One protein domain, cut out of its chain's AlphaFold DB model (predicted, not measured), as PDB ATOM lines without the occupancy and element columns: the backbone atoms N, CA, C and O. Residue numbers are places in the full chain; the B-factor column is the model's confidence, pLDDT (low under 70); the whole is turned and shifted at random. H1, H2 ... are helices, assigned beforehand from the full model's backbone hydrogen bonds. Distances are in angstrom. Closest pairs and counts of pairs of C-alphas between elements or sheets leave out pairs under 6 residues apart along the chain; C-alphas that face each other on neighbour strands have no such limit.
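What this domain is: This is residues 3 to 52 of the 65 residues of an uncharacterized protein of Euryarchaeota archaeon ADurb.Bin190 (UniProt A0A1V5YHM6). The longest helix, H2, is one arm of an open, flat U; H1 is the other arm, with an empty gap between them, and the long link folds back from H1 to H2. Tiny H3 sits at the far end of H2. The printed part has 50 residues with three named helices, H1, H2, H3 in chain order, and no named strand: class all helix. It is loose, with a radius of gyration of the C-alphas of 13.4 A, and spans 38 by 26 by 9 A, only just flat.

How they stand to each other: H2, residues 31 to 45, and H3, residues 47 to 50, are close but not clearly touching; their closest C-alphas, of Val 43 and Met 50, are 6.7 A apart. H1, residues 9 to 19, is apart from H2 and from H3. Every O i to N i+4 pair is within hydrogen-bond range in H1 and H2; H3 is too short for one.

Where its parts are: H2 measures 21.5 A, from C-alpha 31 at (175.585, 259.325, 228.654); H1 measures 15.3 A, from C-alpha 9 at (166.308, 240.856, 213.882).

The domain as a whole: The farthest C-alphas, of Asp 26 and Ser 52, are 38.6 A apart. The printed part has no cut. Residues 22, 24 to 25 and 27 have pLDDT under 70.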
ATOM      1  N   ASN A   3     176.371 241.955 213.184       73.44
ATOM      2  CA  ASN A   3     177.220 241.060 212.380       73.44
ATOM      3  C   ASN A   3     177.565 239.752 213.112       73.44
ATOM      4  O   ASN A   3     177.676 238.705 212.486       73.44
ATOM      5  N   ALA A   4     177.711 239.803 214.441       74.88
ATOM      6  CA  ALA A   4     177.968 238.614 215.258       74.88
ATOM      7  C   ALA A   4     176.712 237.741 215.410       74.88
ATOM      8  O   ALA A   4     176.816 236.529 215.537       74.88
ATOM      9  N   ALA A   5     175.529 238.353 215.350       78.06
ATOM     10  CA  ALA A   5     174.242 237.673 215.371       78.06
ATOM     11  C   ALA A   5     173.761 237.244 213.967       78.06
ATOM     12  O   ALA A   5     172.588 236.915 213.817       78.06
ATOM     13  N   GLN A   6     174.631 237.301 212.945       74.62
ATOM     14  CA  GLN A   6     174.339 236.961 211.542       74.62
ATOM     15  C   GLN A   6     173.038 237.582 210.996       74.62
ATOM     16  O   GLN A   6     172.287 236.939 210.272       74.62
ATOM     17  N   GLY A   7     172.748 238.835 211.357       77.19
ATOM     18  CA  GLY A   7     171.541 239.526 210.886       77.19
ATOM     19  C   GLY A   7     170.263 239.218 211.673       77.19
ATOM     20  O   GLY A   7     169.173 239.555 211.217       77.19
ATOM     21  N   SER A   8     170.364 238.612 212.863       83.06
ATOM     22  CA  SER A   8     169.209 238.372 213.736       83.06
ATOM     23  C   SER A   8     168.459 239.664 214.078       83.06
ATOM     24  O   SER A   8     168.954 240.536 214.801       83.06
ATOM     25  N   LEU A   9     167.214 239.743 213.608       82.31
ATOM     26  CA  LEU A   9     166.308 240.856 213.882       82.31
ATOM     27  C   LEU A   9     165.853 240.884 215.351       82.31
ATOM     28  O   LEU A   9     165.657 241.956 215.917       82.31
ATOM     29  N   LEU A  10     165.747 239.712 215.991       85.88
ATOM     30  CA  LEU A  10     165.370 239.579 217.402       85.88
ATOM     31  C   LEU A  10     166.397 240.255 218.319       85.88
ATOM     32  O   LEU A  10     166.031 241.032 219.198       85.88
ATOM     33  N   ILE A  11     167.687 239.988 218.092       85.00
ATOM     34  CA  ILE A  11     168.777 240.596 218.866       85.00
ATOM     35  C   ILE A  11     168.775 242.119 218.682       85.00
ATOM     36  O   ILE A  11     168.959 242.850 219.652       85.00
ATOM     37  N   ALA A  12     168.528 242.605 217.461       83.38
ATOM     38  CA  ALA A  12     168.411 244.038 217.204       83.38
ATOM     39  C   ALA A  12     167.220 244.671 217.930       83.38
ATOM     40  O   ALA A  12     167.382 245.729 218.529       83.38
ATOM     41  N   ALA A  13     166.055 244.019 217.929       86.06
ATOM     42  CA  ALA A  13     164.865 244.512 218.618       86.06
ATOM     43  C   ALA A  13     165.063 244.578 220.141       86.06
ATOM     44  O   ALA A  13     164.716 245.578 220.767       86.06
ATOM     45  N   LEU A  14     165.680 243.553 220.738       87.12
ATOM     46  CA  LEU A  14     165.996 243.538 222.170       87.12
ATOM     47  C   LEU A  14     167.023 244.613 222.541       87.12
ATOM     48  O   LEU A  14     166.840 245.320 223.528       87.12
ATOM     49  N   TYR A  15     168.072 244.776 221.735       85.56
ATOM     50  CA  TYR A  15     169.066 245.831 221.935       85.56
ATOM     51  C   TYR A  15     168.448 247.229 221.801       85.56
ATOM     52  O   TYR A  15     168.723 248.112 222.608       85.56
ATOM     53  N   HIS A  16     167.570 247.420 220.816       85.31
ATOM     54  CA  HIS A  16     166.837 248.667 220.627       85.31
ATOM     55  C   HIS A  16     165.941 248.984 221.831       85.31
ATOM     56  O   HIS A  16     165.928 250.114 222.310       85.31
ATOM     57  N   PHE A  17     165.248 247.980 222.376       85.38
ATOM     58  CA  PHE A  17     164.458 248.139 223.596       85.38
ATOM     59  C   PHE A  17     165.325 248.517 224.809       85.38
ATOM     60  O   PHE A  17     164.957 249.422 225.553       85.38
ATOM     61  N   GLN A  18     166.492 247.887 224.977       83.56
ATOM     62  CA  GLN A  18     167.430 248.200 226.065       83.56
ATOM     63  C   GLN A  18     167.990 249.627 225.977       83.56
ATOM     64  O   GLN A  18     168.134 250.282 227.004       83.56
ATOM     65  N   MET A  19     168.282 250.117 224.769       81.06
ATOM     66  CA  MET A  19     168.854 251.454 224.561       81.06
ATOM     67  C   MET A  19     167.847 252.608 224.627       81.06
ATOM     68  O   MET A  19     168.268 253.756 224.711       81.06
ATOM     69  N   ASN A  20     166.539 252.339 224.595       81.00
ATOM     70  CA  ASN A  20     165.521 253.387 224.743       81.00
ATOM     71  C   ASN A  20     165.387 253.903 226.186       81.00
ATOM     72  O   ASN A  20     164.815 254.970 226.405       81.00
ATOM     73  N   GLY A  21     165.883 253.155 227.174       76.31
ATOM     74  CA  GLY A  21     165.946 253.620 228.557       76.31
ATOM     75  C   GLY A  21     167.172 254.508 228.800       76.31
ATOM     76  O   GLY A  21     168.215 254.276 228.188       76.31
ATOM     77  N   PRO A  22     167.094 255.500 229.704       67.44
ATOM     78  CA  PRO A  22     168.278 256.241 230.123       67.44
ATOM     79  C   PRO A  22     169.230 255.299 230.880       67.44
ATOM     80  O   PRO A  22     168.782 254.537 231.743       67.44
ATOM     81  N   ALA A  23     170.534 255.322 230.574       71.38
ATOM     82  CA  ALA A  23     171.481 254.406 231.223       71.38
ATOM     83  C   ALA A  23     171.744 254.790 232.689       71.38
ATOM     84  O   ALA A  23     172.058 253.931 233.514       71.38
ATOM     85  N   TRP A  24     171.545 256.070 233.021       66.00
ATOM     86  CA  TRP A  24     171.501 256.580 234.387       66.00
ATOM     87  C   TRP A  24     170.138 257.196 234.721       66.00
ATOM     88  O   TRP A  24     169.551 257.855 233.864       66.00
ATOM     89  N   PRO A  25     169.670 257.097 235.982       65.50
ATOM     90  CA  PRO A  25     168.402 257.690 236.428       65.50
ATOM     91  C   PRO A  25     168.270 259.198 236.161       65.50
ATOM     92  O   PRO A  25     167.161 259.715 236.099       65.50
ATOM     93  N   ASP A  26     169.403 259.886 236.013       74.94
ATOM     94  CA  ASP A  26     169.519 261.338 235.857       74.94
ATOM     95  C   ASP A  26     169.646 261.788 234.381       74.94
ATOM     96  O   ASP A  26     169.863 262.964 234.114       74.94
ATOM     97  N   ALA A  27     169.544 260.853 233.417       65.88
ATOM     98  CA  ALA A  27     169.547 261.097 231.961       65.88
ATOM     99  C   ALA A  27     170.563 262.165 231.503       65.88
ATOM    100  O   ALA A  27     170.239 263.112 230.781       65.88
ATOM    101  N   GLN A  28     171.804 262.033 231.973       75.44
ATOM    102  CA  GLN A  28     172.797 263.086 231.819       75.44
ATOM    103  C   GLN A  28     173.283 263.197 230.361       75.44
ATOM    104  O   GLN A  28     173.463 262.180 229.689       75.44
ATOM    105  N   PRO A  29     173.579 264.409 229.858       72.12
ATOM    106  CA  PRO A  29     173.944 264.628 228.452       72.12
ATOM    107  C   PRO A  29     175.254 263.940 228.029       72.12
ATOM    108  O   PRO A  29     175.512 263.759 226.840       72.12
ATOM    109  N   TRP A  30     176.085 263.531 228.988       77.31
ATOM    110  CA  TRP A  30     177.319 262.775 228.751       77.31
ATOM    111  C   TRP A  30     177.098 261.265 228.595       77.31
ATOM    112  O   TRP A  30     178.038 260.562 228.233       77.31
ATOM    113  N   ASP A  31     175.885 260.753 228.800       76.31
ATOM    114  CA  ASP A  31     175.585 259.325 228.654       76.31
ATOM    115  C   ASP A  31     175.878 258.834 227.220       76.31
ATOM    116  O   ASP A  31     176.554 257.829 226.996       76.31
ATOM    117  N   SER A  32     175.528 259.646 226.216       78.12
ATOM    118  CA  SER A  32     175.887 259.389 224.813       78.12
ATOM    119  C   SER A  32     177.399 259.379 224.561       78.12
ATOM    120  O   SER A  32     177.862 258.650 223.682       78.12
ATOM    121  N   LEU A  33     178.187 260.143 225.328       83.00
ATOM    122  CA  LEU A  33     179.650 260.121 225.217       83.00
ATOM    123  C   LEU A  33     180.225 258.809 225.748       83.00
ATOM    124  O   LEU A  33     181.167 258.287 225.156       83.00
ATOM    125  N   VAL A  34     179.643 258.235 226.804       83.88
ATOM    126  CA  VAL A  34     180.039 256.911 227.309       83.88
ATOM    127  C   VAL A  34     179.804 255.847 226.238       83.88
ATOM    128  O   VAL A  34     180.710 255.061 225.944       83.88
ATOM    129  N   PHE A  35     178.645 255.873 225.575       83.06
ATOM    130  CA  PHE A  35     178.367 254.982 224.444       83.06
ATOM    131  C   PHE A  35     179.307 255.220 223.257       83.06
ATOM    132  O   PHE A  35     179.776 254.256 222.650       83.06
ATOM    133  N   ALA A  36     179.640 256.476 222.948       87.00
ATOM    134  CA  ALA A  36     180.583 256.809 221.884       87.00
ATOM    135  C   ALA A  36     181.994 256.270 222.180       87.00
ATOM    136  O   ALA A  36     182.609 255.640 221.318       87.00
ATOM    137  N   VAL A  37     182.492 256.445 223.407       91.12
ATOM    138  CA  VAL A  37     183.794 255.914 223.839       91.12
ATOM    139  C   VAL A  37     183.797 254.387 223.795       91.12
ATOM    140  O   VAL A  37     184.730 253.792 223.251       91.12
ATOM    141  N   ALA A  38     182.741 253.740 224.291       88.62
ATOM    142  CA  ALA A  38     182.597 252.289 224.214       88.62
ATOM    143  C   ALA A  38     182.606 251.795 222.758       88.62
ATOM    144  O   ALA A  38     183.296 250.822 222.444       88.62
ATOM    145  N   ALA A  39     181.909 252.487 221.850       87.81
ATOM    146  CA  ALA A  39     181.910 252.161 220.428       87.81
ATOM    147  C   ALA A  39     183.319 252.258 219.826       87.81
ATOM    148  O   ALA A  39     183.757 251.321 219.157       87.81
ATOM    149  N   VAL A  40     184.068 253.329 220.116       91.62
ATOM    150  CA  VAL A  40     185.461 253.482 219.660       91.62
ATOM    151  C   VAL A  40     186.340 252.338 220.170       91.62
ATOM    152  O   VAL A  40     187.069 251.736 219.382       91.62
ATOM    153  N   ILE A  41     186.246 251.978 221.453       92.50
ATOM    154  CA  ILE A  41     187.015 250.864 222.035       92.50
ATOM    155  C   ILE A  41     186.690 249.546 221.321       92.50
ATOM    156  O   ILE A  41     187.599 248.826 220.906       92.50
ATOM    157  N   ILE A  42     185.405 249.236 221.131       88.31
ATOM    158  CA  ILE A  42     184.962 248.004 220.463       88.31
ATOM    159  C   ILE A  42     185.482 247.945 219.023       88.31
ATOM    160  O   ILE A  42     185.955 246.886 218.599       88.31
ATOM    161  N   VAL A  43     185.436 249.066 218.295       87.62
ATOM    162  CA  VAL A  43     185.961 249.180 216.925       87.62
ATOM    163  C   VAL A  43     187.469 248.969 216.897       87.62
ATOM    164  O   VAL A  43     187.957 248.251 216.029       87.62
ATOM    165  N   LEU A  44     188.220 249.529 217.845       89.12
ATOM    166  CA  LEU A  44     189.671 249.340 217.913       89.12
ATOM    167  C   LEU A  44     190.046 247.880 218.205       89.12
ATOM    168  O   LEU A  44     190.929 247.334 217.538       89.12
ATOM    169  N   LEU A  45     189.350 247.230 219.143       88.44
ATOM    170  CA  LEU A  45     189.558 245.817 219.479       88.44
ATOM    171  C   LEU A  45     189.206 244.891 218.306       88.44
ATOM    172  O   LEU A  45     189.930 243.941 218.020       88.44
ATOM    173  N   ASN A  46     188.126 245.193 217.586       82.75
ATOM    174  CA  ASN A  46     187.638 244.400 216.457       82.75
ATOM    175  C   ASN A  46     188.047 244.980 215.096       82.75
ATOM    176  O   ASN A  46     187.460 244.634 214.074       82.75
ATOM    177  N   ARG A  47     189.078 245.833 215.033       81.88
ATOM    178  CA  ARG A  47     189.414 246.588 213.810       81.88
ATOM    179  C   ARG A  47     189.633 245.692 212.592       81.88
ATOM    180  O   ARG A  47     189.234 246.029 211.491       81.88
ATOM    181  N   ARG A  48     190.248 244.521 212.797       79.00
ATOM    182  CA  ARG A  48     190.537 243.538 211.740       79.00
ATOM    183  C   ARG A  48     189.265 242.927 211.155       79.00
ATOM    184  O   ARG A  48     189.286 242.517 210.010       79.00
ATOM    185  N   THR A  49     188.192 242.821 211.932       79.19
ATOM    186  CA  THR A  49     186.939 242.182 211.509       79.19
ATOM    187  C   THR A  49     185.883 243.201 211.092       79.19
ATOM    188  O   THR A  49     185.048 242.883 210.256       79.19
ATOM    189  N   MET A  50     185.927 244.411 211.656       75.81
ATOM    190  CA  MET A  50     185.005 245.508 211.354       75.81
ATOM    191  C   MET A  50     185.474 246.404 210.204       75.81
ATOM    192  O   MET A  50     184.630 246.979 209.528       75.81
ATOM    193  N   LEU A  51     186.788 246.536 209.983       81.31
ATOM    194  CA  LEU A  51     187.359 247.357 208.902       81.31
ATOM    195  C   LEU A  51     187.903 246.519 207.733       81.31
ATOM    196  O   LEU A  51     188.370 247.091 206.753       81.31
ATOM    197  N   SER A  52     187.868 245.184 207.832       74.94
ATOM    198  CA  SER A  52     188.176 244.290 206.707       74.94
ATOM    199  C   SER A  52     186.888 243.818 206.038       74.94
ATOM    200  O   SER A  52     185.926 243.473 206.725       74.94
TER     201      SER A  52